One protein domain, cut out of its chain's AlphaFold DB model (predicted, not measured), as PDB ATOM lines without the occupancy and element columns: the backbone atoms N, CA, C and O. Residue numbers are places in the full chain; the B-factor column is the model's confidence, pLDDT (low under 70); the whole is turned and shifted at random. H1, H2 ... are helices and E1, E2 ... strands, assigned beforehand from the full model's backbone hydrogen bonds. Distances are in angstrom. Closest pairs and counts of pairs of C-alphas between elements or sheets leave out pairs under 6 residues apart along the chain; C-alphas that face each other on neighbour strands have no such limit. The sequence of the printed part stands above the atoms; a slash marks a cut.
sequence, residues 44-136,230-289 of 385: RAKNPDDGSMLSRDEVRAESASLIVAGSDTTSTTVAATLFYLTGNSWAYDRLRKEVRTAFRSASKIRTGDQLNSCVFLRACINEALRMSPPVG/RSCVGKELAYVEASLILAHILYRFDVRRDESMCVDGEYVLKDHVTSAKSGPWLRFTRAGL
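This is residues 44 to 136 and 230 to 289 of the 385 residues of the protein "Putative fatty acid synthase alpha subunit reductase" of Colletotrichum sublineola (UniProt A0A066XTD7). One long helix, H1, makes the length of this elongated model; H2, H4 and H5 cross one another in a packed cluster at its second half, and the small two-stranded hairpin E1 and E2 lies by its last residues. Residues 47 to 52 stick out before the other end of H1, and the link from E1 to E2, residues 258 to 281, runs back alongside H1 and returns. The printed part has 153 residues, with named elements in the order H1 H2 H3 H4 H5 E1 E2, mostly helix, and one antiparallel sheet, E1 - E2. It is only just loose, close to compact, with a radius of gyration of the C-alphas of 18.1 A and spans of 57 by 36 by 23 A.

H1, residues 56 to 87, and H2, residues 89 to 102, only just touch, only at the corner by their tight link, with 3 pairs of C-alphas within 8 A, the closest those of Leu 85 and Tyr 92 at 5.0 A. H3, residues 113 to 116, is apart from H1. H4, residues 119 to 131, touches H1 with its residues 124 to 129 alone, about perpendicular at 79 degrees; the closest C-alphas, of Thr 81 and Ala 128, are 5.0 A apart. H5, residues 235 to 252, touches H1 at a steep tilt of 46 degrees, the same way, closest at the C-alphas of Thr 74 and Ala 238, 5.7 A. H5 also touches H2, about perpendicular at 88 degrees, closest at the C-alphas of Arg 100 and Tyr 251, 5.5 A. E1, residues 253 to 257, and E2, residues 282 to 286, form an antiparallel hairpin, with N 254 and O 285 at 2.8 A and N 256 and O 283 at 3.0 A, within hydrogen-bond range. The closest C-alphas of H1 and E1, of Thr 86 and Arg 256, are 5.5 A apart. Every O i to N i+4 pair is within hydrogen-bond range in H2, H4 and H5, and 27 of 28 are in H1; H3 is too short for such a pair.

H1 begins at C-alpha 56 (3.173, 32.065, 41.006) and is 46.7 A long. H2 measures 19.7 A, H3 4.8 A, H4 18.6 A and H5 26.0 A. E1 and E2 are each 13.0 A long, and E2 ends at C-alpha 286 (47.463, 35.474, 36.990).

The farthest C-alphas, of Asp 50 and Glu 259, are 60.1 A apart. Residues 137 to 229 are not printed, with 15.1 A between C-alphas 136 and 230. The link from E1 to E2 is long. The pLDDT is under 70 at residues 260 to 264, 271 to 280 and 289.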
ATOM      1  N   ARG A  44       7.020  26.256  47.878       88.56
ATOM      2  CA  ARG A  44       6.458  25.253  48.796       88.56
ATOM      3  C   ARG A  44       6.091  25.837  50.157       88.56
ATOM      4  O   ARG A  44       5.531  25.112  50.983       88.56
ATOM      5  N   ALA A  45       6.425  27.102  50.402       87.88
ATOM      6  CA  ALA A  45       6.181  27.764  51.668       87.88
ATOM      7  C   ALA A  45       4.673  27.910  51.903       87.88
ATOM      8  O   ALA A  45       3.917  28.281  51.003       87.88
ATOM      9  N   LYS A  46       4.248  27.605  53.130       91.62
ATOM     10  CA  LYS A  46       2.877  27.801  53.593       91.62
ATOM     11  C   LYS A  46       2.871  28.849  54.686       91.62
ATOM     12  O   LYS A  46       3.708  28.788  55.588       91.62
ATOM     13  N   ASN A  47       1.922  29.768  54.613       88.38
ATOM     14  CA  ASN A  47       1.638  30.693  55.689       88.38
ATOM     15  C   ASN A  47       1.247  29.881  56.942       88.38
ATOM     16  O   ASN A  47       0.338  29.048  56.861       88.38
ATOM     17  N   PRO A  48       1.940  30.063  58.079       89.12
ATOM     18  CA  PRO A  48       1.637  29.326  59.302       89.12
ATOM     19  C   PRO A  48       0.245  29.631  59.876       89.12
ATOM     20  O   PRO A  48      -0.296  28.776  60.576       89.12
ATOM     21  N   ASP A  49      -0.343  30.791  59.570       91.75
ATOM     22  CA  ASP A  49      -1.607  31.230  60.174       91.75
ATOM     23  C   ASP A  49      -2.841  30.636  59.477       91.75
ATOM     24  O   ASP A  49      -3.794  30.223  60.137       91.75
ATOM     25  N   ASP A  50      -2.832  30.569  58.143       93.50
ATOM     26  CA  ASP A  50      -3.990  30.147  57.336       93.50
ATOM     27  C   ASP A  50      -3.688  29.006  56.345       93.50
ATOM     28  O   ASP A  50      -4.585  28.516  55.655       93.50
ATOM     29  N   GLY A  51      -2.434  28.550  56.271       91.38
ATOM     30  CA  GLY A  51      -1.998  27.480  55.373       91.38
ATOM     31  C   GLY A  51      -1.943  27.865  53.892       91.38
ATOM     32  O   GLY A  51      -1.679  26.985  53.061       91.38
ATOM     33  N   SER A  52      -2.183  29.135  53.550       91.88
ATOM     34  CA  SER A  52      -2.100  29.642  52.178       91.88
ATOM     35  C   SER A  52      -0.676  29.550  51.628       91.88
ATOM     36  O   SER A  52       0.303  29.478  52.369       91.88
ATOM     37  N   MET A  53      -0.552  29.503  50.305       92.31
ATOM     38  CA  MET A  53       0.731  29.461  49.601       92.31
ATOM     39  C   MET A  53       0.867  30.701  48.731       92.31
ATOM     40  O   MET A  53      -0.140  31.235  48.262       92.31
ATOM     41  N   LEU A  54       2.107  31.101  48.460       89.56
ATOM     42  CA  LEU A  54       2.376  32.154  47.490       89.56
ATOM     43  C   LEU A  54       1.876  31.726  46.104       89.56
ATOM     44  O   LEU A  54       2.140  30.614  45.630       89.56
ATOM     45  N   SER A  55       1.166  32.624  45.434       91.00
ATOM     46  CA  SER A  55       0.833  32.481  44.021       91.00
ATOM     47  C   SER A  55       2.101  32.526  43.165       91.00
ATOM     48  O   SER A  55       3.150  33.026  43.571       91.00
ATOM     49  N   ARG A  56       2.019  32.037  41.922       87.19
ATOM     50  CA  ARG A  56       3.173  32.065  41.006       87.19
ATOM     51  C   ARG A  56       3.687  33.480  40.745       87.19
ATOM     52  O   ARG A  56       4.885  33.653  40.545       87.19
ATOM     53  N   ASP A  57       2.800  34.468  40.714       89.44
ATOM     54  CA  ASP A  57       3.189  35.854  40.464       89.44
ATOM     55  C   ASP A  57       3.836  36.490  41.700       89.44
ATOM     56  O   ASP A  57       4.820  37.211  41.551       89.44
ATOM     57  N   GLU A  58       3.388  36.140  42.911       90.25
ATOM     58  CA  GLU A  58       4.075  36.520  44.154       90.25
ATOM     59  C   GLU A  58       5.459  35.873  44.241       90.25
ATOM     60  O   GLU A  58       6.438  36.574  44.471       90.25
ATOM     61  N   VAL A  59       5.585  34.571  43.950       90.12
ATOM     62  CA  VAL A  59       6.896  33.899  43.898       90.12
ATOM     63  C   VAL A  59       7.826  34.596  42.908       90.12
ATOM     64  O   VAL A  59       8.988  34.833  43.228       90.12
ATOM     65  N   ARG A  60       7.343  34.958  41.713       87.19
ATOM     66  CA  ARG A  60       8.145  35.698  40.722       87.19
ATOM     67  C   ARG A  60       8.584  37.063  41.243       87.19
ATOM     68  O   ARG A  60       9.751  37.414  41.071       87.19
ATOM     69  N   ALA A  61       7.675  37.813  41.862       88.56
ATOM     70  CA  ALA A  61       7.966  39.136  42.406       88.56
ATOM     71  C   ALA A  61       9.007  39.066  43.534       88.56
ATOM     72  O   ALA A  61      10.011  39.779  43.488       88.56
ATOM     73  N   GLU A  62       8.823  38.151  44.486       89.56
ATOM     74  CA  GLU A  62       9.779  37.912  45.570       89.56
ATOM     75  C   GLU A  62      11.123  37.412  45.035       89.56
ATOM     76  O   GLU A  62      12.178  37.856  45.484       89.56
ATOM     77  N   SER A  63      11.114  36.553  44.012       89.50
ATOM     78  CA  SER A  63      12.355  36.062  43.405       89.50
ATOM     79  C   SER A  63      13.162  37.194  42.778       89.50
ATOM     80  O   SER A  63      14.367  37.294  43.006       89.50
ATOM     81  N   ALA A  64      12.501  38.079  42.027       87.94
ATOM     82  CA  ALA A  64      13.148  39.253  41.450       87.94
ATOM     83  C   ALA A  64      13.718  40.176  42.540       87.94
ATOM     84  O   ALA A  64      14.855  40.634  42.417       87.94
ATOM     85  N   SER A  65      12.964  40.394  43.621       86.69
ATOM     86  CA  SER A  65      13.399  41.186  44.776       86.69
ATOM     87  C   SER A  65      14.664  40.611  45.428       86.69
ATOM     88  O   SER A  65      15.654  41.324  45.597       86.69
ATOM     89  N   LEU A  66      14.677  39.304  45.714       89.31
ATOM     90  CA  LEU A  66      15.818  38.615  46.328       89.31
ATOM     91  C   LEU A  66      17.070  38.649  45.443       89.31
ATOM     92  O   LEU A  66      18.167  38.884  45.950       89.31
ATOM     93  N   ILE A  67      16.914  38.449  44.129       89.06
ATOM     94  CA  ILE A  67      18.034  38.496  43.177       89.06
ATOM     95  C   ILE A  67      18.665  39.887  43.164       89.06
ATOM     96  O   ILE A  67      19.886  39.998  43.283       89.06
ATOM     97  N   VAL A  68      17.858  40.946  43.048       85.88
ATOM     98  CA  VAL A  68      18.365  42.327  43.023       85.88
ATOM     99  C   VAL A  68      19.037  42.681  44.350       85.88
ATOM    100  O   VAL A  68      20.167  43.172  44.354       85.88
ATOM    101  N   ALA A  69      18.389  42.369  45.477       88.25
ATOM    102  CA  ALA A  69      18.909  42.675  46.806       88.25
ATOM    103  C   ALA A  69      20.249  41.977  47.092       88.25
ATOM    104  O   ALA A  69      21.170  42.612  47.609       88.25
ATOM    105  N   GLY A  70      20.380  40.691  46.745       89.12
ATOM    106  CA  GLY A  70      21.614  39.930  46.958       89.12
ATOM    107  C   GLY A  70      22.742  40.324  46.002       89.12
ATOM    108  O   GLY A  70      23.891  40.455  46.418       89.12
ATOM    109  N   SER A  71      22.427  40.579  44.730       87.94
ATOM    110  CA  SER A  71      23.451  40.809  43.700       87.94
ATOM    111  C   SER A  71      24.192  42.133  43.889       87.94
ATOM    112  O   SER A  71      25.428  42.179  43.901       87.94
ATOM    113  N   ASP A  72      23.453  43.231  44.050       85.56
ATOM    114  CA  ASP A  72      24.064  44.559  44.097       85.56
ATOM    115  C   ASP A  72      24.833  44.777  45.405       85.56
ATOM    116  O   ASP A  72      25.937  45.331  45.395       85.56
ATOM    117  N   THR A  73      24.299  44.295  46.530       92.00
ATOM    118  CA  THR A  73      24.937  44.463  47.843       92.00
ATOM    119  C   THR A  73      26.204  43.615  47.978       92.00
ATOM    120  O   THR A  73      27.256  44.145  48.360       92.00
ATOM    121  N   THR A  74      26.165  42.337  47.584       94.62
ATOM    122  CA  THR A  74      27.348  41.463  47.601       94.62
ATOM    123  C   THR A  74      28.417  41.966  46.628       94.62
ATOM    124  O   THR A  74      29.584  42.085  47.005       94.62
ATOM    125  N   SER A  75      28.048  42.339  45.396       92.38
ATOM    126  CA  SER A  75      29.033  42.828  44.415       92.38
ATOM    127  C   SER A  75      29.662  44.171  44.809       92.38
ATOM    128  O   SER A  75      30.816  44.434  44.461       92.38
ATOM    129  N   THR A  76      28.930  45.023  45.533       91.62
ATOM    130  CA  THR A  76      29.467  46.259  46.123       91.62
ATOM    131  C   THR A  76      30.444  45.938  47.244       91.62
ATOM    132  O   THR A  76      31.545  46.477  47.252       91.62
ATOM    133  N   THR A  77      30.094  44.994  48.119       95.62
ATOM    134  CA  THR A  77      30.973  44.536  49.205       95.62
ATOM    135  C   THR A  77      32.293  43.993  48.659       95.62
ATOM    136  O   THR A  77      33.358  44.423  49.084       95.62
ATOM    137  N   VAL A  78      32.247  43.100  47.664       96.12
ATOM    138  CA  VAL A  78      33.460  42.550  47.029       96.12
ATOM    139  C   VAL A  78      34.306  43.658  46.392       96.12
ATOM    140  O   VAL A  78      35.525  43.669  46.564       96.12
ATOM    141  N   ALA A  79      33.677  44.599  45.680       93.44
ATOM    142  CA  ALA A  79      34.383  45.710  45.045       93.44
ATOM    143  C   ALA A  79      35.059  46.633  46.072       93.44
ATOM    144  O   ALA A  79      36.238  46.945  45.912       93.44
ATOM    145  N   ALA A  80      34.350  47.008  47.140       93.88
ATOM    146  CA  ALA A  80      34.893  47.818  48.227       93.88
ATOM    147  C   ALA A  80      36.071  47.109  48.912       93.88
ATOM    148  O   ALA A  80      37.133  47.706  49.082       93.88
ATOM    149  N   THR A  81      35.939  45.815  49.224       97.00
ATOM    150  CA  THR A  81      37.030  45.036  49.828       97.00
ATOM    151  C   THR A  81      38.279  45.051  48.949       97.00
ATOM    152  O   THR A  81      39.370  45.339  49.436       97.00
ATOM    153  N   LEU A  82      38.148  44.806  47.642       95.38
ATOM    154  CA  LEU A  82      39.292  44.854  46.725       95.38
ATOM    155  C   LEU A  82      39.881  46.269  46.592       95.38
ATOM    156  O   LEU A  82      41.105  46.424  46.550       95.38
ATOM    157  N   PHE A  83      39.043  47.306  46.559       93.12
ATOM    158  CA  PHE A  83      39.492  48.698  46.516       93.12
ATOM    159  C   PHE A  83      40.382  49.057  47.711       93.12
ATOM    160  O   PHE A  83      41.471  49.617  47.533       93.12
ATOM    161  N   TYR A  84      39.932  48.721  48.918       95.25
ATOM    162  CA  TYR A  84      40.664  49.040  50.135       95.25
ATOM    163  C   TYR A  84      41.913  48.178  50.298       95.25
ATOM    164  O   TYR A  84      42.976  48.699  50.629       95.25
ATOM    165  N   LEU A  85      41.828  46.881  49.979       95.12
ATOM    166  CA  LEU A  85      42.991  45.995  49.992       95.12
ATOM    167  C   LEU A  85      44.089  46.496  49.051       95.12
ATOM    168  O   LEU A  85      45.247  46.572  49.440       95.12
ATOM    169  N   THR A  86      43.750  46.889  47.825       92.12
ATOM    170  CA  THR A  86      44.768  47.373  46.877       92.12
ATOM    171  C   THR A  86      45.386  48.721  47.264       92.12
ATOM    172  O   THR A  86      46.463  49.040  46.766       92.12
ATOM    173  N   GLY A  87      44.748  49.484  48.159       90.12
ATOM    174  CA  GLY A  87      45.321  50.680  48.787       90.12
ATOM    175  C   GLY A  87      46.108  50.410  50.075       90.12
ATOM    176  O   GLY A  87      46.756  51.319  50.582       90.12
ATOM    177  N   ASN A  88      46.074  49.184  50.607       92.94
ATOM    178  CA  ASN A  88      46.743  48.793  51.847       92.94
ATOM    179  C   ASN A  88      47.587  47.531  51.603       92.94
ATOM    180  O   ASN A  88      47.111  46.400  51.729       92.94
ATOM    181  N   SER A  89      48.863  47.726  51.249       92.94
ATOM    182  CA  SER A  89      49.773  46.629  50.889       92.94
ATOM    183  C   SER A  89      49.952  45.609  52.010       92.94
ATOM    184  O   SER A  89      49.994  44.413  51.739       92.94
ATOM    185  N   TRP A  90      50.006  46.064  53.265       94.25
ATOM    186  CA  TRP A  90      50.136  45.182  54.422       94.25
ATOM    187  C   TRP A  90      48.926  44.244  54.547       94.25
ATOM    188  O   TRP A  90      49.094  43.022  54.606       94.25
ATOM    189  N   ALA A  91      47.704  44.789  54.503       95.31
ATOM    190  CA  ALA A  91      46.485  43.988  54.588       95.31
ATOM    191  C   ALA A  91      46.350  43.052  53.378       95.31
ATOM    192  O   ALA A  91      45.990  41.882  53.532       95.31
ATOM    193  N   TYR A  92      46.684  43.538  52.178       96.50
ATOM    194  CA  TYR A  92      46.679  42.733  50.959       96.50
ATOM    195  C   TYR A  92      47.611  41.523  51.061       96.50
ATOM    196  O   TYR A  92      47.179  40.392  50.824       96.50
ATOM    197  N   ASP A  93      48.871  41.737  51.444       95.62
ATOM    198  CA  ASP A  93      49.871  40.672  51.509       95.62
ATOM    199  C   ASP A  93      49.545  39.655  52.609       95.62
ATOM    200  O   ASP A  93      49.652  38.443  52.379       95.62
ATOM    201  N   ARG A  94      49.070  40.122  53.774       95.06
ATOM    202  CA  ARG A  94      48.614  39.255  54.870       95.06
ATOM    203  C   ARG A  94      47.450  38.370  54.429       95.06
ATOM    204  O   ARG A  94      47.525  37.150  54.586       95.06
ATOM    205  N   LEU A  95      46.414  38.956  53.829       96.25
ATOM    206  CA  LEU A  95      45.236  38.215  53.378       96.25
ATOM    207  C   LEU A  95      45.564  37.239  52.240       96.25
ATOM    208  O   LEU A  95      45.159  36.075  52.264       96.25
ATOM    209  N   ARG A  96      46.330  37.687  51.242       96.00
ATOM    210  CA  ARG A  96      46.788  36.838  50.135       96.00
ATOM    211  C   ARG A  96      47.549  35.621  50.657       96.00
ATOM    212  O   ARG A  96      47.336  34.509  50.169       96.00
ATOM    213  N   LYS A  97      48.436  35.823  51.638       95.56
ATOM    214  CA  LYS A  97      49.178  34.739  52.291       95.56
ATOM    215  C   LYS A  97      48.236  33.797  53.040       95.56
ATOM    216  O   LYS A  97      48.352  32.590  52.846       95.56
ATOM    217  N   GLU A  98      47.299  34.315  53.835       95.56
ATOM    218  CA  GLU A  98      46.292  33.502  54.535       95.56
ATOM    219  C   GLU A  98      45.556  32.577  53.552       95.56
ATOM    220  O   GLU A  98      45.619  31.357  53.685       95.56
ATOM    221  N   VAL A  99      44.971  33.128  52.486       96.81
ATOM    222  CA  VAL A  99      44.205  32.346  51.500       96.81
ATOM    223  C   VAL A  99      45.075  31.308  50.780       96.81
ATOM    224  O   VAL A  99      44.687  30.146  50.648       96.81
ATOM    225  N   ARG A 100      46.267  31.684  50.305       95.81
ATOM    226  CA  ARG A 100      47.124  30.762  49.532       95.81
ATOM    227  C   ARG A 100      47.776  29.678  50.380       95.81
ATOM    228  O   ARG A 100      48.110  28.626  49.848       95.81
ATOM    229  N   THR A 101      47.955  29.921  51.674       95.25
ATOM    230  CA  THR A 101      48.433  28.894  52.611       95.25
ATOM    231  C   THR A 101      47.300  27.992  53.088       95.25
ATOM    232  O   THR A 101      47.523  26.797  53.284       95.25
ATOM    233  N   ALA A 102      46.081  28.525  53.209       95.38
ATOM    234  CA  ALA A 102      44.915  27.754  53.611       95.38
ATOM    235  C   ALA A 102      44.557  26.677  52.580       95.38
ATOM    236  O   ALA A 102      44.209  25.567  52.975       95.38
ATOM    237  N   PHE A 103      44.668  26.952  51.275       95.62
ATOM    238  CA  PHE A 103      44.202  26.041  50.222       95.62
ATOM    239  C   PHE A 103      45.328  25.506  49.332       95.62
ATOM    240  O   PHE A 103      46.199  26.237  48.880       95.62
ATOM    241  N   ARG A 104      45.270  24.208  49.002       91.38
ATOM    242  CA  ARG A 104      46.246  23.556  48.103       91.38
ATOM    243  C   ARG A 104      45.979  23.795  46.618       91.38
ATOM    244  O   ARG A 104      46.896  23.698  45.818       91.38
ATOM    245  N   SER A 105      44.726  24.043  46.255       92.50
ATOM    246  CA  SER A 105      44.296  24.333  44.888       92.50
ATOM    247  C   SER A 105      43.013  25.154  44.922       92.50
ATOM    248  O   SER A 105      42.232  25.069  45.875       92.50
ATOM    249  N   ALA A 106      42.743  25.892  43.845       90.88
ATOM    250  CA  ALA A 106      41.514  26.671  43.732       90.88
ATOM    251  C   ALA A 106      40.252  25.790  43.803       90.88
ATOM    252  O   ALA A 106      39.240  26.199  44.357       90.88
ATOM    253  N   SER A 107      40.313  24.543  43.320       92.31
ATOM    254  CA  SER A 107      39.194  23.588  43.393       92.31
ATOM    255  C   SER A 107      38.863  23.120  44.817       92.31
ATOM    256  O   SER A 107      37.806  22.527  45.035       92.31
ATOM    257  N   LYS A 108      39.743  23.368  45.797       94.56
ATOM    258  CA  LYS A 108      39.477  23.099  47.219       94.56
ATOM    259  C   LYS A 108      38.846  24.282  47.948       94.56
ATOM    260  O   LYS A 108      38.430  24.095  49.087       94.56
ATOM    261  N   ILE A 109      38.737  25.448  47.313       96.56
ATOM    262  CA  ILE A 109      38.045  26.611  47.876       96.56
ATOM    263  C   ILE A 109      36.538  26.382  47.736       96.56
ATOM    264  O   ILE A 109      35.968  26.484  46.648       96.56
ATOM    265  N   ARG A 110      35.905  26.032  48.854       96.31
ATOM    266  CA  ARG A 110      34.476  25.722  48.973       96.31
ATOM    267  C   ARG A 110      33.978  26.115  50.358       96.31
ATOM    268  O   ARG A 110      34.775  26.285  51.278       96.31
ATOM    269  N   THR A 111      32.664  26.232  50.503       94.19
ATOM    270  CA  THR A 111      32.023  26.486  51.797       94.19
ATOM    271  C   THR A 111      32.413  25.419  52.817       94.19
ATOM    272  O   THR A 111      32.397  24.228  52.495       94.19
ATOM    273  N   GLY A 112      32.724  25.834  54.044       94.31
ATOM    274  CA  GLY A 112      33.041  24.934  55.152       94.31
ATOM    275  C   GLY A 112      34.139  25.481  56.057       94.31
ATOM    276  O   GLY A 112      34.613  26.603  55.875       94.31
ATOM    277  N   ASP A 113      34.564  24.652  57.006       94.75
ATOM    278  CA  ASP A 113      35.445  25.044  58.112       94.75
ATOM    279  C   ASP A 113      36.765  25.671  57.656       94.75
ATOM    280  O   ASP A 113      37.242  26.612  58.271       94.75
ATOM    281  N   GLN A 114      37.327  25.206  56.538       95.19
ATOM    282  CA  GLN A 114      38.586  25.729  56.000       95.19
ATOM    283  C   GLN A 114      38.466  27.160  55.453       95.19
ATOM    284  O   GLN A 114      39.400  27.949  55.559       95.19
ATOM    285  N   LEU A 115      37.324  27.515  54.855       95.75
ATOM    286  CA  LEU A 115      37.070  28.902  54.459       95.75
ATOM    287  C   LEU A 115      36.746  29.750  55.691       95.75
ATOM    288  O   LEU A 115      37.242  30.865  55.810       95.75
ATOM    289  N   ASN A 116      35.984  29.192  56.634       93.00
ATOM    290  CA  ASN A 116      35.643  29.855  57.892       93.00
ATOM    291  C   ASN A 116      36.872  30.108  58.782       93.00
ATOM    292  O   ASN A 116      36.860  31.051  59.568       93.00
ATOM    293  N   SER A 117      37.939  29.313  58.645       92.81
ATOM    294  CA  SER A 117      39.201  29.529  59.361       92.81
ATOM    295  C   SER A 117      40.045  30.673  58.792       92.81
ATOM    296  O   SER A 117      41.041  31.036  59.411       92.81
ATOM    297  N   CYS A 118      39.689  31.241  57.632       95.00
ATOM    298  CA  CYS A 118      40.327  32.451  57.103       95.00
ATOM    299  C   CYS A 118      39.776  33.678  57.852       95.00
ATOM    300  O   CYS A 118      38.906  34.404  57.364       95.00
ATOM    301  N   VAL A 119      40.228  33.865  59.091       94.12
ATOM    302  CA  VAL A 119      39.718  34.910  59.989       94.12
ATOM    303  C   VAL A 119      40.044  36.301  59.452       94.12
ATOM    304  O   VAL A 119      39.198  37.197  59.523       94.12
ATOM    305  N   PHE A 120      41.220  36.489  58.851       96.19
ATOM    306  CA  PHE A 120      41.605  37.786  58.305       96.19
ATOM    307  C   PHE A 120      40.823  38.131  57.028       96.19
ATOM    308  O   PHE A 120      40.490  39.299  56.817       96.19
ATOM    309  N   LEU A 121      40.426  37.138  56.224       97.69
ATOM    310  CA  LEU A 121      39.468  37.325  55.126       97.69
ATOM    311  C   LEU A 121      38.156  37.912  55.633       97.69
ATOM    312  O   LEU A 121      37.666  38.907  55.090       97.69
ATOM    313  N   ARG A 122      37.606  37.330  56.702       96.88
ATOM    314  CA  ARG A 122      36.374  37.833  57.306       96.88
ATOM    315  C   ARG A 122      36.553  39.241  57.871       96.88
ATOM    316  O   ARG A 122      35.686  40.087  57.671       96.88
ATOM    317  N   ALA A 123      37.687  39.505  58.510       97.44
ATOM    318  CA  ALA A 123      38.035  40.822  59.027       97.44
ATOM    319  C   ALA A 123      38.105  41.891  57.920       97.44
ATOM    320  O   ALA A 123      37.566  42.984  58.080       97.44
ATOM    321  N   CYS A 124      38.689  41.563  56.763       98.31
ATOM    322  CA  CYS A 124      38.748  42.463  55.606       98.31
ATOM    323  C   CYS A 124      37.353  42.776  55.045       98.31
ATOM    324  O   CYS A 124      37.050  43.930  54.749       98.31
ATOM    325  N   ILE A 125      36.480  41.767  54.945       98.56
ATOM    326  CA  ILE A 125      35.089  41.968  54.509       98.56
ATOM    327  C   ILE A 125      34.336  42.863  55.504       98.56
ATOM    328  O   ILE A 125      33.637  43.785  55.085       98.56
ATOM    329  N   ASN A 126      34.483  42.616  56.809       98.50
ATOM    330  CA  ASN A 126      33.820  43.419  57.835       98.50
ATOM    331  C   ASN A 126      34.282  44.882  57.787       98.50
ATOM    332  O   ASN A 126      33.450  45.784  57.827       98.50
ATOM    333  N   GLU A 127      35.586  45.127  57.638       98.44
ATOM    334  CA  GLU A 127      36.104  46.495  57.564       98.44
ATOM    335  C   GLU A 127      35.645  47.218  56.293       98.44
ATOM    336  O   GLU A 127      35.288  48.395  56.344       98.44
ATOM    337  N   ALA A 128      35.551  46.512  55.163       97.81
ATOM    338  CA  ALA A 128      34.998  47.079  53.937       97.81
ATOM    339  C   ALA A 128      33.507  47.425  54.087       97.81
ATOM    340  O   ALA A 128      33.091  48.499  53.665       97.81
ATOM    341  N   LEU A 129      32.717  46.564  54.738       97.69
ATOM    342  CA  LEU A 129      31.314  46.837  55.081       97.69
ATOM    343  C   LEU A 129      31.163  47.991  56.083       97.69
ATOM    344  O   LEU A 129      30.153  48.696  56.060       97.69
ATOM    345  N   ARG A 130      32.144  48.192  56.971       97.81
ATOM    346  CA  ARG A 130      32.161  49.326  57.901       97.81
ATOM    347  C   ARG A 130      32.348  50.628  57.132       97.81
ATOM    348  O   ARG A 130      31.551  51.551  57.279       97.81
ATOM    349  N   MET A 131      33.385  50.689  56.299       95.88
ATOM    350  CA  MET A 131      33.732  51.901  55.563       95.88
ATOM    351  C   MET A 131      32.755  52.196  54.424       95.88
ATOM    352  O   MET A 131      32.316  53.327  54.270       95.88
ATOM    353  N   SER A 132      32.366  51.192  53.650       93.81
ATOM    354  CA  SER A 132      31.500  51.341  52.477       93.81
ATOM    355  C   SER A 132      30.303  50.392  52.562       93.81
ATOM    356  O   SER A 132      30.214  49.441  51.778       93.81
ATOM    357  N   PRO A 133      29.380  50.602  53.522       93.69
ATOM    358  CA  PRO A 133      28.180  49.784  53.629       93.69
ATOM    359  C   PRO A 133      27.336  49.947  52.356       93.69
ATOM    360  O   PRO A 133      26.970  51.076  52.025       93.69
ATOM    361  N   PRO A 134      26.966  48.854  51.656       91.75
ATOM    362  CA  PRO A 134      26.153  48.945  50.439       91.75
ATOM    363  C   PRO A 134      24.795  49.628  50.640       91.75
ATOM    364  O   PRO A 134      24.233  50.159  49.687       91.75
ATOM    365  N   VAL A 135      24.282  49.595  51.876       91.00
ATOM    366  CA  VAL A 135      23.111  50.343  52.342       91.00
ATOM    367  C   VAL A 135      23.570  51.209  53.514       91.00
ATOM    368  O   VAL A 135      23.581  50.766  54.662       91.00
ATOM    369  N   GLY A 136      24.051  52.415  53.207       90.00
ATOM    370  CA  GLY A 136      24.645  53.326  54.192       90.00
ATOM    371  C   GLY A 136      23.665  54.323  54.811       90.00
ATOM    372  O   GLY A 136      23.909  54.809  55.919       90.00
ATOM    373  N   ARG A 230      13.717  43.620  60.982       90.50
ATOM    374  CA  ARG A 230      14.048  44.041  59.614       90.50
ATOM    375  C   ARG A 230      15.543  43.895  59.321       90.50
ATOM    376  O   ARG A 230      16.057  44.576  58.437       90.50
ATOM    377  N   SER A 231      16.235  43.048  60.084       93.50
ATOM    378  CA  SER A 231      17.598  42.630  59.764       93.50
ATOM    379  C   SER A 231      17.630  41.879  58.430       93.50
ATOM    380  O   SER A 231      16.645  41.268  58.009       93.50
ATOM    381  N   CYS A 232      18.756  41.969  57.728       95.12
ATOM    382  CA  CYS A 232      18.922  41.344  56.424       95.12
ATOM    383  C   CYS A 232      18.880  39.815  56.543       95.12
ATOM    384  O   CYS A 232      19.764  39.202  57.142       95.12
ATOM    385  N   VAL A 233      17.890  39.197  55.895       94.00
ATOM    386  CA  VAL A 233      17.747  37.735  55.823       94.00
ATOM    387  C   VAL A 233      18.887  37.069  55.039       94.00
ATOM    388  O   VAL A 233      19.239  35.923  55.300       94.00
ATOM    389  N   GLY A 234      19.504  37.801  54.107       93.69
ATOM    390  CA  GLY A 234      20.595  37.319  53.258       93.69
ATOM    391  C   GLY A 234      21.986  37.409  53.886       93.69
ATOM    392  O   GLY A 234      22.954  37.072  53.213       93.69
ATOM    393  N   LYS A 235      22.114  37.858  55.145       95.38
ATOM    394  CA  LYS A 235      23.408  38.116  55.805       95.38
ATOM    395  C   LYS A 235      24.398  36.957  55.662       95.38
ATOM    396  O   LYS A 235      25.524  37.162  55.219       95.38
ATOM    397  N   GLU A 236      23.983  35.747  56.026       94.88
ATOM    398  CA  GLU A 236      24.878  34.583  56.007       94.88
ATOM    399  C   GLU A 236      25.275  34.189  54.579       94.88
ATOM    400  O   GLU A 236      26.438  33.881  54.323       94.88
ATOM    401  N   LEU A 237      24.339  34.285  53.626       94.50
ATOM    402  CA  LEU A 237      24.618  34.025  52.215       94.50
ATOM    403  C   LEU A 237      25.603  35.054  51.643       94.50
ATOM    404  O   LEU A 237      26.591  34.661  51.031       94.50
ATOM    405  N   ALA A 238      25.396  36.345  51.914       96.19
ATOM    406  CA  ALA A 238      26.272  37.418  51.448       96.19
ATOM    407  C   ALA A 238      27.718  37.221  51.930       96.19
ATOM    408  O   ALA A 238      28.669  37.379  51.165       96.19
ATOM    409  N   TYR A 239      27.898  36.812  53.187       97.62
ATOM    410  CA  TYR A 239      29.221  36.504  53.717       97.62
ATOM    411  C   TYR A 239      29.870  35.283  53.068       97.62
ATOM    412  O   TYR A 239      31.070  35.319  52.785       97.62
ATOM    413  N   VAL A 240      29.106  34.214  52.840       96.31
ATOM    414  CA  VAL A 240      29.595  33.026  52.132       96.31
ATOM    415  C   VAL A 240      30.018  33.385  50.707       96.31
ATOM    416  O   VAL A 240      31.134  33.052  50.303       96.31
ATOM    417  N   GLU A 241      29.171  34.097  49.967       96.62
ATOM    418  CA  GLU A 241      29.439  34.513  48.589       96.62
ATOM    419  C   GLU A 241      30.665  35.421  48.504       96.62
ATOM    420  O   GLU A 241      31.600  35.121  47.759       96.62
ATOM    421  N   ALA A 242      30.713  36.487  49.310       97.94
ATOM    422  CA  ALA A 242      31.845  37.408  49.329       97.94
ATOM    423  C   ALA A 242      33.154  36.688  49.680       97.94
ATOM    424  O   ALA A 242      34.172  36.910  49.021       97.94
ATOM    425  N   SER A 243      33.129  35.784  50.666       98.19
ATOM    426  CA  SER A 243      34.319  35.027  51.076       98.19
ATOM    427  C   SER A 243      34.795  34.083  49.974       98.19
ATOM    428  O   SER A 243      35.989  34.041  49.685       98.19
ATOM    429  N   LEU A 244      33.882  33.357  49.318       98.06
ATOM    430  CA  LEU A 244      34.226  32.485  48.194       98.06
ATOM    431  C   LEU A 244      34.839  33.277  47.040       98.06
ATOM    432  O   LEU A 244      35.906  32.908  46.546       98.06
ATOM    433  N   ILE A 245      34.184  34.364  46.628       98.00
ATOM    434  CA  ILE A 245      34.628  35.195  45.505       98.00
ATOM    435  C   ILE A 245      36.023  35.758  45.788       98.00
ATOM    436  O   ILE A 245      36.939  35.579  44.983       98.00
ATOM    437  N   LEU A 246      36.213  36.385  46.951       98.31
ATOM    438  CA  LEU A 246      37.493  36.986  47.328       98.31
ATOM    439  C   LEU A 246      38.599  35.935  47.481       98.31
ATOM    440  O   LEU A 246      39.703  36.154  46.983       98.31
ATOM    441  N   ALA A 247      38.314  34.781  48.093       98.06
ATOM    442  CA  ALA A 247      39.287  33.697  48.210       98.06
ATOM    443  C   ALA A 247      39.723  33.174  46.832       98.06
ATOM    444  O   ALA A 247      40.919  33.028  46.582       98.06
ATOM    445  N   HIS A 248      38.786  32.948  45.903       97.56
ATOM    446  CA  HIS A 248      39.119  32.525  44.535       97.56
ATOM    447  C   HIS A 248      39.951  33.569  43.791       97.56
ATOM    448  O   HIS A 248      40.935  33.209  43.139       97.56
ATOM    449  N   ILE A 249      39.591  34.851  43.909       96.94
ATOM    450  CA  ILE A 249      40.341  35.952  43.296       96.94
ATOM    451  C   ILE A 249      41.775  35.979  43.830       96.94
ATOM    452  O   ILE A 249      42.719  35.924  43.047       96.94
ATOM    453  N   LEU A 250      41.951  36.016  45.151       96.31
ATOM    454  CA  LEU A 250      43.265  36.157  45.788       96.31
ATOM    455  C   LEU A 250      44.141  34.912  45.631       96.31
ATOM    456  O   LEU A 250      45.373  35.008  45.611       96.31
ATOM    457  N   TYR A 251      43.518  33.743  45.495       96.44
ATOM    458  CA  TYR A 251      44.229  32.518  45.175       96.44
ATOM    459  C   TYR A 251      44.778  32.553  43.744       96.44
ATOM    460  O   TYR A 251      45.952  32.272  43.532       96.44
ATOM    461  N   ARG A 252      43.949  32.923  42.759       95.25
ATOM    462  CA  ARG A 252      44.289  32.813  41.328       95.25
ATOM    463  C   ARG A 252      45.016  34.026  40.754       95.25
ATOM    464  O   ARG A 252      45.684  33.887  39.730       95.25
ATOM    465  N   PHE A 253      44.876  35.193  41.372       95.50
ATOM    466  CA  PHE A 253      45.357  36.455  40.824       95.50
ATOM    467  C   PHE A 253      46.132  37.274  41.854       95.50
ATOM    468  O   PHE A 253      45.856  37.247  43.056       95.50
ATOM    469  N   ASP A 254      47.095  38.031  41.350       93.62
ATOM    470  CA  ASP A 254      47.656  39.202  42.002       93.62
ATOM    471  C   ASP A 254      46.888  40.436  41.495       93.62
ATOM    472  O   ASP A 254      46.715  40.621  40.287       93.62
ATOM    473  N   VAL A 255      46.383  41.253  42.418       92.00
ATOM    474  CA  VAL A 255      45.455  42.361  42.155       92.00
ATOM    475  C   VAL A 255      46.128  43.666  42.549       92.00
ATOM    476  O   VAL A 255      46.662  43.781  43.652       92.00
ATOM    477  N   ARG A 256      46.114  44.651  41.653       89.44
ATOM    478  CA  ARG A 256      46.694  45.984  41.874       89.44
ATOM    479  C   ARG A 256      45.732  47.058  41.374       89.44
ATOM    480  O   ARG A 256      44.898  46.774  40.515       89.44
ATOM    481  N   ARG A 257      45.846  48.282  41.893       85.38
ATOM    482  CA  ARG A 257      45.158  49.437  41.297       85.38
ATOM    483  C   ARG A 257      45.704  49.674  39.898       85.38
ATOM    484  O   ARG A 257      46.904  49.506  39.678       85.38
ATOM    485  N   ASP A 258      44.829  50.031  38.968       79.00
ATOM    486  CA  ASP A 258      45.302  50.537  37.692       79.00
ATOM    487  C   ASP A 258      45.787  51.984  37.858       79.00
ATOM    488  O   ASP A 258      45.081  52.834  38.406       79.00
ATOM    489  N   GLU A 259      47.009  52.249  37.402       71.81
ATOM    490  CA  GLU A 259      47.664  53.558  37.501       71.81
ATOM    491  C   GLU A 259      46.881  54.650  36.761       71.81
ATOM    492  O   GLU A 259      46.952  55.817  37.146       71.81
ATOM    493  N   SER A 260      46.077  54.288  35.752       67.12
ATOM    494  CA  SER A 260      45.284  55.245  34.977       67.12
ATOM    495  C   SER A 260      44.086  55.820  35.744       67.12
ATOM    496  O   SER A 260      43.483  56.789  35.286       67.12
ATOM    497  N   MET A 261      43.710  55.236  36.890       59.12
ATOM    498  CA  MET A 261      42.629  55.721  37.759       59.12
ATOM    499  C   MET A 261      42.945  55.480  39.238       59.12
ATOM    500  O   MET A 261      42.169  54.858  39.971       59.12
ATOM    501  N   CYS A 262      44.090  55.996  39.690       58.62
ATOM    502  CA  CYS A 262      44.425  56.002  41.108       58.62
ATOM    503  C   CYS A 262      43.568  57.053  41.834       58.62
ATOM    504  O   CYS A 262      43.850  58.247  41.793       58.62
ATOM    505  N   VAL A 263      42.478  56.605  42.458       63.94
ATOM    506  CA  VAL A 263      41.701  57.423  43.395       63.94
ATOM    507  C   VAL A 263      42.206  57.110  44.797       63.94
ATOM    508  O   VAL A 263      42.000  56.005  45.308       63.94
ATOM    509  N   ASP A 264      42.891  58.074  45.402       63.59
ATOM    510  CA  ASP A 264      43.255  58.015  46.814       63.59
ATOM    511  C   ASP A 264      42.050  58.396  47.684       63.59
ATOM    512  O   ASP A 264      41.241  59.247  47.316       63.59
ATOM    513  N   GLY A 265      41.917  57.743  48.842       76.56
ATOM    514  CA  GLY A 265      40.819  57.977  49.783       76.56
ATOM    515  C   GLY A 265      39.742  56.889  49.778       76.56
ATOM    516  O   GLY A 265      40.042  55.696  49.750       76.56
ATOM    517  N   GLU A 266      38.483  57.302  49.900       80.31
ATOM    518  CA  GLU A 266      37.335  56.424  50.145       80.31
ATOM    519  C   GLU A 266      36.723  55.845  48.858       80.31
ATOM    520  O   GLU A 266      36.690  56.500  47.816       80.31
ATOM    521  N   TYR A 267      36.162  54.632  48.944       81.38
ATOM    522  CA  TYR A 267      35.303  54.088  47.897       81.38
ATOM    523  C   TYR A 267      33.940  54.795  47.898       81.38
ATOM    524  O   TYR A 267      33.032  54.435  48.643       81.38
ATOM    525  N   VAL A 268      33.800  55.828  47.067       80.12
ATOM    526  CA  VAL A 268      32.595  56.665  47.049       80.12
ATOM    527  C   VAL A 268      31.389  55.884  46.521       80.12
ATOM    528  O   VAL A 268      31.320  55.535  45.339       80.12
ATOM    529  N   LEU A 269      30.407  55.673  47.397       78.69
ATOM    530  CA  LEU A 269      29.098  55.122  47.057       78.69
ATOM    531  C   LEU A 269      28.078  56.251  46.879       78.69
ATOM    532  O   LEU A 269      28.024  57.187  47.678       78.69
ATOM    533  N   LYS A 270      27.233  56.151  45.849       72.81
ATOM    534  CA  LYS A 270      26.001  56.947  45.768       72.81
ATOM    535  C   LYS A 270      24.830  56.089  46.219       72.81
ATOM    536  O   LYS A 270      24.536  55.085  45.571       72.81
ATOM    537  N   ASP A 271      24.186  56.518  47.297       67.56
ATOM    538  CA  ASP A 271      23.027  55.848  47.880       67.56
ATOM    539  C   ASP A 271      21.823  55.940  46.922       67.56
ATOM    540  O   ASP A 271      21.298  57.023  46.653       67.56
ATOM    541  N   HIS A 272      21.420  54.803  46.357       62.28
ATOM    542  CA  HIS A 272      20.102  54.577  45.766       62.28
ATOM    543  C   HIS A 272      19.497  53.323  46.424       62.28
ATOM    544  O   HIS A 272      20.011  52.837  47.424       62.28
ATOM    545  N   VAL A 273      18.404  52.755  45.900       56.00
ATOM    546  CA  VAL A 273      17.842  51.490  46.443       56.00
ATOM    547  C   VAL A 273      18.907  50.371  46.544       56.00
ATOM    548  O   VAL A 273      18.799  49.474  47.374       56.00
ATOM    549  N   THR A 274      19.967  50.479  45.739       54.31
ATOM    550  CA  THR A 274      21.254  49.779  45.844       54.31
ATOM    551  C   THR A 274      22.385  50.825  45.672       54.31
ATOM    552  O   THR A 274      22.079  52.001  45.582       54.31
ATOM    553  N   SER A 275      23.684  50.519  45.697       55.22
ATOM    554  CA  SER A 275      24.724  51.569  45.537       55.22
ATOM    555  C   SER A 275      25.257  51.658  44.100       55.22
ATOM    556  O   SER A 275      25.536  50.627  43.485       55.22
ATOM    557  N   ALA A 276      25.479  52.873  43.575       56.69
ATOM    558  CA  ALA A 276      26.099  53.078  42.257       56.69
ATOM    559  C   ALA A 276      27.601  53.297  42.423       56.69
ATOM    560  O   ALA A 276      28.027  54.088  43.266       56.69
ATOM    561  N   LYS A 277      28.396  52.638  41.572       65.81
ATOM    562  CA  LYS A 277      29.864  52.677  41.604       65.81
ATOM    563  C   LYS A 277      30.477  53.215  40.314       65.81
ATOM    564  O   LYS A 277      30.080  52.824  39.212       65.81
ATOM    565  N   SER A 278      31.482  54.075  40.462       60.88
ATOM    566  CA  SER A 278      32.310  54.600  39.375       60.88
ATOM    567  C   SER A 278      33.781  54.444  39.741       60.88
ATOM    568  O   SER A 278      34.296  55.208  40.550       60.88
ATOM    569  N   GLY A 279      34.448  53.461  39.131       63.28
ATOM    570  CA  GLY A 279      35.855  53.166  39.403       63.28
ATOM    571  C   GLY A 279      36.145  52.760  40.861       63.28
ATOM    572  O   GLY A 279      35.214  52.495  41.626       63.28
ATOM    573  N   PRO A 280      37.436  52.683  41.229       67.12
ATOM    574  CA  PRO A 280      38.575  52.640  40.307       67.12
ATOM    575  C   PRO A 280      38.712  51.266  39.634       67.12
ATOM    576  O   PRO A 280      38.094  50.280  40.039       67.12
ATOM    577  N   TRP A 281      39.527  51.210  38.584       81.69
ATOM    578  CA  TRP A 281      39.834  49.969  37.879       81.69
ATOM    579  C   TRP A 281      40.939  49.204  38.600       81.69
ATOM    580  O   TRP A 281      41.877  49.790  39.143       81.69
ATOM    581  N   LEU A 282      40.828  47.878  38.590       86.00
ATOM    582  CA  LEU A 282      41.825  46.983  39.157       86.00
ATOM    583  C   LEU A 282      42.416  46.114  38.053       86.00
ATOM    584  O   LEU A 282      41.692  45.586  37.206       86.00
ATOM    585  N   ARG A 283      43.731  45.931  38.101       88.19
ATOM    586  CA  ARG A 283      44.471  45.030  37.225       88.19
ATOM    587  C   ARG A 283      44.624  43.679  37.906       88.19
ATOM    588  O   ARG A 283      45.131  43.598  39.024       88.19
ATOM    589  N   PHE A 284      44.229  42.622  37.206       92.44
ATOM    590  CA  PHE A 284      44.352  41.239  37.657       92.44
ATOM    591  C   PHE A 284      45.431  40.548  36.829       92.44
ATOM    592  O   PHE A 284      45.292  40.406  35.617       92.44
ATOM    593  N   THR A 285      46.501  40.107  37.481       91.38
ATOM    594  CA  THR A 285      47.555  39.300  36.853       91.38
ATOM    595  C   THR A 285      47.457  37.886  37.392       91.38
ATOM    596  O   THR A 285      47.311  37.705  38.597       91.38
ATOM    597  N   ARG A 286      47.505  36.867  36.530       91.44
ATOM    598  CA  ARG A 286      47.463  35.474  36.990       91.44
ATOM    599  C   ARG A 286      48.638  35.213  37.934       91.44
ATOM    600  O   ARG A 286      49.781  35.509  37.593       91.44
ATOM    601  N   ALA A 287      48.352  34.651  39.099       84.06
ATOM    602  CA  ALA A 287      49.380  34.253  40.041       84.06
ATOM    603  C   ALA A 287      50.219  33.120  39.434       84.06
ATOM    604  O   ALA A 287      49.663  32.168  38.885       84.06
ATOM    605  N   GLY A 288      51.547  33.206  39.548       73.62
ATOM    606  CA  GLY A 288      52.478  32.142  39.153       73.62
ATOM    607  C   GLY A 288      52.426  30.950  40.112       73.62
ATOM    608  O   GLY A 288      53.406  30.671  40.793       73.62
ATOM    609  N   LEU A 289      51.261  30.315  40.234       60.38
ATOM    610  CA  LEU A 289      51.075  29.077  40.979       60.38
ATOM    611  C   LEU A 289      51.161  27.911  39.994       60.38
ATOM    612  O   LEU A 289      50.524  27.957  38.940       60.38
TER     613      LEU A 289